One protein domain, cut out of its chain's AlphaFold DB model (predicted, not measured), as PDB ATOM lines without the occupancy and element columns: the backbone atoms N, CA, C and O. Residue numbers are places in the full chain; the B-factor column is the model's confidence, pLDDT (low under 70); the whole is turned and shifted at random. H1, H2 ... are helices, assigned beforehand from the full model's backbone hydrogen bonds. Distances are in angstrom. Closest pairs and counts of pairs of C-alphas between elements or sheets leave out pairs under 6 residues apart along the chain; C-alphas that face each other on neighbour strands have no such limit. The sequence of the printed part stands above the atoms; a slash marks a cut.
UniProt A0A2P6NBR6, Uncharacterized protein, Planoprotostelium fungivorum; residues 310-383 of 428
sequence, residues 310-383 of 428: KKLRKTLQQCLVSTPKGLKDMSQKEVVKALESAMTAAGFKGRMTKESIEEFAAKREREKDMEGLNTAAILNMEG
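Overview. This is residues 310 to 383 of the 428 residues of an uncharacterized protein of Planoprotostelium fungivorum (UniProt A0A2P6NBR6). What does the model look like at first sight? It is a small helical body with one long arm: H1 and H2 lie side by side, running the same way, and the long helix H3 begins beside the end of H1 and sticks out of the body with residues 366 to 383. What is it made of? The printed part has 74 residues with three named helices, in the order H1, H2, H3, and no named strand; the class is all helix. How large and how dense is it? It is loose, with a radius of gyration of the C-alphas of 15.6 A, and flat, spanning 48 by 31 by 16 A, with the arm of H3 making much of the length.

Along the chain. Where does the first helix lie? H1 is residues 310 to 318, with C-alpha 310 at (18.872, -61.297, -29.838). Where is the second? H2 is residues 332 to 345, 19.7 A from first to last C-alpha, and C-alpha 332 is at (21.707, -61.350, -40.445). Where does the longest helix run? H3 is residues 354 to 383, 43.1 A from first to last C-alpha, and ends with C-alpha 383 at (-11.027, -28.134, -28.204).

Arrangement. How do H1 and H2 stand to each other? They touch, and their closest C-alphas, those of Leu 312 and Leu 339, are 6.4 A apart. Their lines stand at a shallow tilt of 25 degrees, and they run the same way. Where does H3 meet the others? H3 touches H1 with residues 357 to 361 alone, and the closest C-alphas of the two, those of Gln 318 and Ile 357, are 6.8 A apart. H1 and H3 run the same way at a steep tilt of 48 degrees, while H2 and H3 are apart. What do the helix backbones show? In H1, H2 and H3 every O i to N i+4 pair is within hydrogen-bond range.

Size, cuts and confidence. How far does the printed part reach? The two C-alphas farthest apart, those of Lys 333 and Gly 383, are 48.8 A apart. Without residues 366 to 383, which stand free, the body of 56 residues spans 33 by 20 by 18 A. How are the helices joined? A long link of 13 residues, 319 to 331, joins H1 to H2, and a short link of 8 residues joins H2 to H3; the printed part has no cut. Where is the confidence low? The mean pLDDT of the printed part is 82.3, and residues 373 to 383, which belong to H3, are under 70.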
ATOM      1  N   LYS A 310      19.726 -61.132 -31.025       92.00
ATOM      2  CA  LYS A 310      18.872 -61.297 -29.838       92.00
ATOM      3  C   LYS A 310      19.265 -60.310 -28.737       92.00
ATOM      4  O   LYS A 310      18.407 -59.588 -28.232       92.00
ATOM      5  N   LYS A 311      20.563 -60.207 -28.433       90.44
ATOM      6  CA  LYS A 311      21.084 -59.283 -27.418       90.44
ATOM      7  C   LYS A 311      20.760 -57.825 -27.752       90.44
ATOM      8  O   LYS A 311      20.211 -57.128 -26.910       90.44
ATOM      9  N   LEU A 312      21.024 -57.389 -28.986       90.50
ATOM     10  CA  LEU A 312      20.736 -56.018 -29.426       90.50
ATOM     11  C   LEU A 312      19.235 -55.694 -29.396       90.50
ATOM     12  O   LEU A 312      18.856 -54.599 -28.990       90.50
ATOM     13  N   ARG A 313      18.369 -56.641 -29.784       91.56
ATOM     14  CA  ARG A 313      16.909 -56.468 -29.678       91.56
ATOM     15  C   ARG A 313      16.460 -56.310 -28.228       91.56
ATOM     16  O   ARG A 313      15.701 -55.389 -27.947       91.56
ATOM     17  N   LYS A 314      16.963 -57.160 -27.325       90.50
ATOM     18  CA  LYS A 314      16.662 -57.084 -25.889       90.50
ATOM     19  C   LYS A 314      17.106 -55.741 -25.307       90.50
ATOM     20  O   LYS A 314      16.322 -55.095 -24.626       90.50
ATOM     21  N   THR A 315      18.312 -55.278 -25.638       89.44
ATOM     22  CA  THR A 315      18.808 -53.976 -25.168       89.44
ATOM     23  C   THR A 315      17.967 -52.814 -25.699       89.44
ATOM     24  O   THR A 315      17.551 -51.970 -24.916       89.44
ATOM     25  N   LEU A 316      17.630 -52.786 -26.995       90.12
ATOM     26  CA  LEU A 316      16.739 -51.755 -27.549       90.12
ATOM     27  C   LEU A 316      15.382 -51.717 -26.835       90.12
ATOM     28  O   LEU A 316      14.879 -50.634 -26.542       90.12
ATOM     29  N   GLN A 317      14.814 -52.885 -26.524       90.12
ATOM     30  CA  GLN A 317      13.552 -52.994 -25.798       90.12
ATOM     31  C   GLN A 317      13.666 -52.483 -24.356       90.12
ATOM     32  O   GLN A 317      12.793 -51.736 -23.920       90.12
ATOM     33  N   GLN A 318      14.748 -52.820 -23.644       88.44
ATOM     34  CA  GLN A 318      15.015 -52.302 -22.297       88.44
ATOM     35  C   GLN A 318      15.174 -50.777 -22.294       88.44
ATOM     36  O   GLN A 318      14.623 -50.107 -21.431       88.44
ATOM     37  N   CYS A 319      15.820 -50.213 -23.316       86.12
ATOM     38  CA  CYS A 319      15.951 -48.766 -23.496       86.12
ATOM     39  C   CYS A 319      14.671 -48.084 -24.033       86.12
ATOM     40  O   CYS A 319      14.698 -46.911 -24.427       86.12
ATOM     41  N   LEU A 320      13.553 -48.816 -24.136       87.88
ATOM     42  CA  LEU A 320      12.277 -48.344 -24.687       87.88
ATOM     43  C   LEU A 320      12.400 -47.757 -26.113       87.88
ATOM     44  O   LEU A 320      11.631 -46.864 -26.497       87.88
ATOM     45  N   VAL A 321      13.369 -48.249 -26.897       87.06
ATOM     46  CA  VAL A 321      13.624 -47.884 -28.298       87.06
ATOM     47  C   VAL A 321      12.874 -48.836 -29.223       87.06
ATOM     48  O   VAL A 321      12.942 -50.057 -29.093       87.06
ATOM     49  N   SER A 322      12.168 -48.279 -30.208       86.81
ATOM     50  CA  SER A 322      11.483 -49.084 -31.218       86.81
ATOM     51  C   SER A 322      12.488 -49.810 -32.113       86.81
ATOM     52  O   SER A 322      13.452 -49.215 -32.595       86.81
ATOM     53  N   THR A 323      12.246 -51.094 -32.376       88.00
ATOM     54  CA  THR A 323      13.050 -51.846 -33.338       88.00
ATOM     55  C   THR A 323      12.695 -51.434 -34.774       88.00
ATOM     56  O   THR A 323      11.519 -51.232 -35.098       88.00
ATOM     57  N   PRO A 324      13.689 -51.301 -35.671       86.75
ATOM     58  CA  PRO A 324      13.431 -50.942 -37.059       86.75
ATOM     59  C   PRO A 324      12.530 -51.977 -37.750       86.75
ATOM     60  O   PRO A 324      12.656 -53.188 -37.560       86.75
ATOM     61  N   LYS A 325      11.592 -51.495 -38.570       88.38
ATOM     62  CA  LYS A 325      10.654 -52.346 -39.319       88.38
ATOM     63  C   LYS A 325      11.369 -53.016 -40.498       88.38
ATOM     64  O   LYS A 325      12.263 -52.429 -41.095       88.38
ATOM     65  N   GLY A 326      10.938 -54.222 -40.873       84.00
ATOM     66  CA  GLY A 326      11.445 -54.911 -42.073       84.00
ATOM     67  C   GLY A 326      12.701 -55.768 -41.873       84.00
ATOM     68  O   GLY A 326      13.286 -56.222 -42.848       84.00
ATOM     69  N   LEU A 327      13.095 -56.058 -40.628       84.75
ATOM     70  CA  LEU A 327      14.272 -56.892 -40.327       84.75
ATOM     71  C   LEU A 327      14.139 -58.364 -40.764       84.75
ATOM     72  O   LEU A 327      15.133 -59.081 -40.762       84.75
ATOM     73  N   LYS A 328      12.932 -58.834 -41.109       83.00
ATOM     74  CA  LYS A 328      12.672 -60.233 -41.505       83.00
ATOM     75  C   LYS A 328      13.215 -60.574 -42.898       83.00
ATOM     76  O   LYS A 328      13.537 -61.729 -43.151       83.00
ATOM     77  N   ASP A 329      13.313 -59.579 -43.776       84.75
ATOM     78  CA  ASP A 329      13.718 -59.765 -45.175       84.75
ATOM     79  C   ASP A 329      15.206 -59.449 -45.418       84.75
ATOM     80  O   ASP A 329      15.688 -59.554 -46.546       84.75
ATOM     81  N   MET A 330      15.931 -59.045 -44.370       86.00
ATOM     82  CA  MET A 330      17.339 -58.648 -44.424       86.00
ATOM     83  C   MET A 330      18.263 -59.801 -44.023       86.00
ATOM     84  O   MET A 330      17.892 -60.669 -43.233       86.00
ATOM     85  N   SER A 331      19.499 -59.785 -44.525       88.88
ATOM     86  CA  SER A 331      20.525 -60.733 -44.073       88.88
ATOM     87  C   SER A 331      20.901 -60.471 -42.608       88.88
ATOM     88  O   SER A 331      20.848 -59.335 -42.134       88.88
ATOM     89  N   GLN A 332      21.356 -61.492 -41.872       87.50
ATOM     90  CA  GLN A 332      21.707 -61.350 -40.445       87.50
ATOM     91  C   GLN A 332      22.705 -60.207 -40.175       87.50
ATOM     92  O   GLN A 332      22.595 -59.497 -39.179       87.50
ATOM     93  N   LYS A 333      23.663 -59.978 -41.081       89.56
ATOM     94  CA  LYS A 333      24.637 -58.881 -40.959       89.56
ATOM     95  C   LYS A 333      23.993 -57.506 -41.116       89.56
ATOM     96  O   LYS A 333      24.373 -56.577 -40.410       89.56
ATOM     97  N   GLU A 334      23.035 -57.376 -42.027       90.31
ATOM     98  CA  GLU A 334      22.259 -56.145 -42.205       90.31
ATOM     99  C   GLU A 334      21.344 -55.902 -41.002       90.31
ATOM    100  O   GLU A 334      21.245 -54.769 -40.547       90.31
ATOM    101  N   VAL A 335      20.762 -56.960 -40.426       91.06
ATOM    102  CA  VAL A 335      19.970 -56.871 -39.190       91.06
ATOM    103  C   VAL A 335      20.820 -56.360 -38.028       91.06
ATOM    104  O   VAL A 335      20.390 -55.446 -37.332       91.06
ATOM    105  N   VAL A 336      22.032 -56.894 -37.831       92.00
ATOM    106  CA  VAL A 336      22.958 -56.395 -36.797       92.00
ATOM    107  C   VAL A 336      23.260 -54.913 -37.010       92.00
ATOM    108  O   VAL A 336      23.082 -54.134 -36.080       92.00
ATOM    109  N   LYS A 337      23.624 -54.507 -38.233       92.44
ATOM    110  CA  LYS A 337      23.906 -53.097 -38.548       92.44
ATOM    111  C   LYS A 337      22.701 -52.186 -38.320       92.44
ATOM    112  O   LYS A 337      22.858 -51.092 -37.795       92.44
ATOM    113  N   ALA A 338      21.502 -52.622 -38.700       92.31
ATOM    114  CA  ALA A 338      20.282 -51.846 -38.501       92.31
ATOM    115  C   ALA A 338      19.957 -51.667 -37.011       92.31
ATOM    116  O   ALA A 338      19.526 -50.591 -36.603       92.31
ATOM    117  N   LEU A 339      20.182 -52.698 -36.193       92.19
ATOM    118  CA  LEU A 339      19.986 -52.621 -34.744       92.19
ATOM    119  C   LEU A 339      21.056 -51.752 -34.069       92.19
ATOM    120  O   LEU A 339      20.713 -50.926 -33.231       92.19
ATOM    121  N   GLU A 340      22.324 -51.876 -34.465       90.88
ATOM    122  CA  GLU A 340      23.410 -51.005 -33.988       90.88
ATOM    123  C   GLU A 340      23.170 -49.540 -34.375       90.88
ATOM    124  O   GLU A 340      23.349 -48.645 -33.550       90.88
ATOM    125  N   SER A 341      22.686 -49.292 -35.597       90.94
ATOM    126  CA  SER A 341      22.293 -47.960 -36.064       90.94
ATOM    127  C   SER A 341      21.111 -47.395 -35.271       90.94
ATOM    128  O   SER A 341      21.114 -46.218 -34.931       90.94
ATOM    129  N   ALA A 342      20.118 -48.218 -34.918       89.31
ATOM    130  CA  ALA A 342      19.007 -47.782 -34.071       89.31
ATOM    131  C   ALA A 342      19.461 -47.437 -32.644       89.31
ATOM    132  O   ALA A 342      18.943 -46.496 -32.049       89.31
ATOM    133  N   MET A 343      20.438 -48.172 -32.103       88.25
ATOM    134  CA  MET A 343      21.024 -47.870 -30.794       88.25
ATOM    135  C   MET A 343      21.813 -46.561 -30.818       88.25
ATOM    136  O   MET A 343      21.597 -45.703 -29.967       88.25
ATOM    137  N   THR A 344      22.668 -46.370 -31.820       88.25
ATOM    138  CA  THR A 344      23.431 -45.120 -31.983       88.25
ATOM    139  C   THR A 344      22.526 -43.924 -32.256       88.25
ATOM    140  O   THR A 344      22.738 -42.869 -31.669       88.25
ATOM    141  N   ALA A 345      21.467 -44.087 -33.054       87.94
ATOM    142  CA  ALA A 345      20.463 -43.045 -33.272       87.94
ATOM    143  C   ALA A 345      19.685 -42.683 -31.996       87.94
ATOM    144  O   ALA A 345      19.211 -41.560 -31.866       87.94
ATOM    145  N   ALA A 346      19.562 -43.618 -31.051       84.19
ATOM    146  CA  ALA A 346      19.017 -43.346 -29.727       84.19
ATOM    147  C   ALA A 346      20.042 -42.705 -28.770       84.19
ATOM    148  O   ALA A 346      19.683 -42.394 -27.644       84.19
ATOM    149  N   GLY A 347      21.292 -42.493 -29.193       83.88
ATOM    150  CA  GLY A 347      22.346 -41.890 -28.373       83.88
ATOM    151  C   GLY A 347      23.274 -42.895 -27.687       83.88
ATOM    152  O   GLY A 347      24.148 -42.493 -26.927       83.88
ATOM    153  N   PHE A 348      23.147 -44.196 -27.960       81.25
ATOM    154  CA  PHE A 348      24.041 -45.198 -27.383       81.25
ATOM    155  C   PHE A 348      25.308 -45.363 -28.214       81.25
ATOM    156  O   PHE A 348      25.304 -46.023 -29.256       81.25
ATOM    157  N   LYS A 349      26.414 -44.805 -27.719       77.19
ATOM    158  CA  LYS A 349      27.760 -45.074 -28.229       77.19
ATOM    159  C   LYS A 349      28.483 -46.024 -27.265       77.19
ATOM    160  O   LYS A 349      28.625 -45.734 -26.085       77.19
ATOM    161  N   GLY A 350      28.940 -47.177 -27.761       76.69
ATOM    162  CA  GLY A 350      29.805 -48.095 -27.005       76.69
ATOM    163  C   GLY A 350      29.100 -49.229 -26.243       76.69
ATOM    164  O   GLY A 350      28.040 -49.719 -26.636       76.69
ATOM    165  N   ARG A 351      29.758 -49.739 -25.189       75.69
ATOM    166  CA  ARG A 351      29.243 -50.848 -24.366       75.69
ATOM    167  C   ARG A 351      28.330 -50.314 -23.273       75.69
ATOM    168  O   ARG A 351      28.794 -49.668 -22.345       75.69
ATOM    169  N   MET A 352      27.064 -50.689 -23.348       77.44
ATOM    170  CA  MET A 352      26.074 -50.362 -22.330       77.44
ATOM    171  C   MET A 352      26.229 -51.216 -21.066       77.44
ATOM    172  O   MET A 352      26.297 -52.448 -21.149       77.44
ATOM    173  N   THR A 353      26.253 -50.565 -19.903       84.69
ATOM    174  CA  THR A 353      26.090 -51.199 -18.584       84.69
ATOM    175  C   THR A 353      24.605 -51.277 -18.226       84.69
ATOM    176  O   THR A 353      23.793 -50.547 -18.794       84.69
ATOM    177  N   LYS A 354      24.222 -52.158 -17.293       83.69
ATOM    178  CA  LYS A 354      22.819 -52.259 -16.844       83.69
ATOM    179  C   LYS A 354      22.302 -50.928 -16.282       83.69
ATOM    180  O   LYS A 354      21.220 -50.507 -16.662       83.69
ATOM    181  N   GLU A 355      23.126 -50.238 -15.497       85.19
ATOM    182  CA  GLU A 355      22.822 -48.914 -14.934       85.19
ATOM    183  C   GLU A 355      22.534 -47.887 -16.040       85.19
ATOM    184  O   GLU A 355      21.472 -47.274 -16.049       85.19
ATOM    185  N   SER A 356      23.390 -47.807 -17.072       83.50
ATOM    186  CA  SER A 356      23.174 -46.882 -18.198       83.50
ATOM    187  C   SER A 356      21.898 -47.169 -19.007       83.50
ATOM    188  O   SER A 356      21.319 -46.266 -19.608       83.50
ATOM    189  N   ILE A 357      21.451 -48.432 -19.047       85.00
ATOM    190  CA  ILE A 357      20.205 -48.829 -19.720       85.00
ATOM    191  C   ILE A 357      19.001 -48.322 -18.922       85.00
ATOM    192  O   ILE A 357      18.065 -47.779 -19.509       85.00
ATOM    193  N   GLU A 358      19.026 -48.498 -17.601       86.25
ATOM    194  CA  GLU A 358      17.942 -48.102 -16.697       86.25
ATOM    195  C   GLU A 358      17.799 -46.580 -16.615       86.25
ATOM    196  O   GLU A 358      16.693 -46.062 -16.779       86.25
ATOM    197  N   GLU A 359      18.909 -45.856 -16.467       86.44
ATOM    198  CA  GLU A 359      18.919 -44.390 -16.478       86.44
ATOM    199  C   GLU A 359      18.356 -43.831 -17.784       86.44
ATOM    200  O   GLU A 359      17.536 -42.909 -17.781       86.44
ATOM    201  N   PHE A 360      18.738 -44.419 -18.921       86.12
ATOM    202  CA  PHE A 360      18.217 -43.992 -20.211       86.12
ATOM    203  C   PHE A 360      16.724 -44.296 -20.358       86.12
ATOM    204  O   PHE A 360      15.971 -43.462 -20.865       86.12
ATOM    205  N   ALA A 361      16.280 -45.477 -19.919       86.00
ATOM    206  CA  ALA A 361      14.867 -45.835 -19.934       86.00
ATOM    207  C   ALA A 361      14.042 -44.840 -19.102       86.00
ATOM    208  O   ALA A 361      13.047 -44.317 -19.608       86.00
ATOM    209  N   ALA A 362      14.510 -44.497 -17.898       86.81
ATOM    210  CA  ALA A 362      13.878 -43.511 -17.025       86.81
ATOM    211  C   ALA A 362      13.865 -42.104 -17.647       86.81
ATOM    212  O   ALA A 362      12.829 -41.436 -17.662       86.81
ATOM    213  N   LYS A 363      14.988 -41.660 -18.228       86.94
ATOM    214  CA  LYS A 363      15.081 -40.365 -18.919       86.94
ATOM    215  C   LYS A 363      14.095 -40.282 -20.083       86.94
ATOM    216  O   LYS A 363      13.421 -39.269 -20.251       86.94
ATOM    217  N   ARG A 364      13.965 -41.360 -20.856       84.69
ATOM    218  CA  ARG A 364      13.054 -41.421 -22.000       84.69
ATOM    219  C   ARG A 364      11.588 -41.495 -21.589       84.69
ATOM    220  O   ARG A 364      10.737 -40.936 -22.273       84.69
ATOM    221  N   GLU A 365      11.267 -42.217 -20.523       86.19
ATOM    222  CA  GLU A 365       9.907 -42.247 -19.983       86.19
ATOM    223  C   GLU A 365       9.497 -40.851 -19.506       86.19
ATOM    224  O   GLU A 365       8.471 -40.334 -19.940       86.19
ATOM    225  N   ARG A 366      10.386 -40.168 -18.774       86.31
ATOM    226  CA  ARG A 366      10.194 -38.770 -18.374       86.31
ATOM    227  C   ARG A 366      10.030 -37.830 -19.573       86.31
ATOM    228  O   ARG A 366       9.176 -36.949 -19.548       86.31
ATOM    229  N   GLU A 367      10.822 -38.003 -20.629       85.31
ATOM    230  CA  GLU A 367      10.697 -37.206 -21.857       85.31
ATOM    231  C   GLU A 367       9.351 -37.441 -22.560       85.31
ATOM    232  O   GLU A 367       8.691 -36.482 -22.962       85.31
ATOM    233  N   LYS A 368       8.891 -38.697 -22.644       84.06
ATOM    234  CA  LYS A 368       7.565 -39.034 -23.188       84.06
ATOM    235  C   LYS A 368       6.434 -38.427 -22.362       84.06
ATOM    236  O   LYS A 368       5.467 -37.938 -22.945       84.06
ATOM    237  N   ASP A 369       6.550 -38.422 -21.037       80.88
ATOM    238  CA  ASP A 369       5.560 -37.795 -20.157       80.88
ATOM    239  C   ASP A 369       5.488 -36.278 -20.388       80.88
ATOM    240  O   ASP A 369       4.399 -35.704 -20.488       80.88
ATOM    241  N   MET A 370       6.640 -35.629 -20.572       83.25
ATOM    242  CA  MET A 370       6.713 -34.204 -20.909       83.25
ATOM    243  C   MET A 370       6.142 -33.899 -22.305       83.25
ATOM    244  O   MET A 370       5.426 -32.907 -22.476       83.25
ATOM    245  N   GLU A 371       6.383 -34.757 -23.303       79.75
ATOM    246  CA  GLU A 371       5.771 -34.640 -24.636       79.75
ATOM    247  C   GLU A 371       4.241 -34.841 -24.579       79.75
ATOM    248  O   GLU A 371       3.474 -34.118 -25.228       79.75
ATOM    249  N   GLY A 372       3.777 -35.775 -23.743       72.31
ATOM    250  CA  GLY A 372       2.362 -36.016 -23.471       72.31
ATOM    251  C   GLY A 372       1.659 -34.794 -22.875       72.31
ATOM    252  O   GLY A 372       0.554 -34.452 -23.295       72.31
ATOM    253  N   LEU A 373       2.313 -34.074 -21.958       68.94
ATOM    254  CA  LEU A 373       1.778 -32.834 -21.390       68.94
ATOM    255  C   LEU A 373       1.711 -31.698 -22.417       68.94
ATOM    256  O   LEU A 373       0.705 -30.989 -22.472       68.94
ATOM    257  N   ASN A 374       2.730 -31.545 -23.267       63.41
ATOM    258  CA  ASN A 374       2.754 -30.495 -24.287       63.41
ATOM    259  C   ASN A 374       1.659 -30.713 -25.352       63.41
ATOM    260  O   ASN A 374       0.894 -29.808 -25.691       63.41
ATOM    261  N   THR A 375       1.496 -31.954 -25.815       60.72
ATOM    262  CA  THR A 375       0.439 -32.311 -26.777       60.72
ATOM    263  C   THR A 375      -0.963 -32.254 -26.160       60.72
ATOM    264  O   THR A 375      -1.897 -31.769 -26.807       60.72
ATOM    265  N   ALA A 376      -1.127 -32.664 -24.896       59.78
ATOM    266  CA  ALA A 376      -2.394 -32.552 -24.174       59.78
ATOM    267  C   ALA A 376      -2.793 -31.091 -23.906       59.78
ATOM    268  O   ALA A 376      -3.977 -30.755 -24.001       59.78
ATOM    269  N   ALA A 377      -1.835 -30.208 -23.611       59.81
ATOM    270  CA  ALA A 377      -2.090 -28.779 -23.442       59.81
ATOM    271  C   ALA A 377      -2.606 -28.147 -24.746       59.81
ATOM    272  O   ALA A 377      -3.633 -27.464 -24.733       59.81
ATOM    273  N   ILE A 378      -1.975 -28.449 -25.885       59.47
ATOM    274  CA  ILE A 378      -2.388 -27.934 -27.201       59.47
ATOM    275  C   ILE A 378      -3.782 -28.458 -27.591       59.47
ATOM    276  O   ILE A 378      -4.659 -27.668 -27.951       59.47
ATOM    277  N   LEU A 379      -4.045 -29.762 -27.431       58.59
ATOM    278  CA  LEU A 379      -5.356 -30.364 -27.729       58.59
ATOM    279  C   LEU A 379      -6.483 -29.807 -26.839       58.59
ATOM    280  O   LEU A 379      -7.602 -29.585 -27.314       58.59
ATOM    281  N   ASN A 380      -6.198 -29.529 -25.563       57.69
ATOM    282  CA  ASN A 380      -7.174 -28.936 -24.648       57.69
ATOM    283  C   ASN A 380      -7.459 -27.455 -24.950       57.69
ATOM    284  O   ASN A 380      -8.581 -26.993 -24.713       57.69
ATOM    285  N   MET A 381      -6.499 -26.711 -25.510       55.06
ATOM    286  CA  MET A 381      -6.725 -25.330 -25.950       55.06
ATOM    287  C   MET A 381      -7.508 -25.256 -27.271       55.06
ATOM    288  O   MET A 381      -8.423 -24.434 -27.399       55.06
ATOM    289  N   GLU A 382      -7.243 -26.152 -28.226       55.75
ATOM    290  CA  GLU A 382      -7.954 -26.185 -29.515       55.75
ATOM    291  C   GLU A 382      -9.411 -26.675 -29.389       55.75
ATOM    292  O   GLU A 382     -10.311 -26.170 -30.070       55.75
ATOM    293  N   GLY A 383      -9.685 -27.593 -28.452       51.75
ATOM    294  CA  GLY A 383     -11.027 -28.134 -28.204       51.75
ATOM    295  C   GLY A 383     -11.983 -27.203 -27.441       51.75
ATOM    296  O   GLY A 383     -13.203 -27.326 -27.587       51.75
TER     297      GLY A 383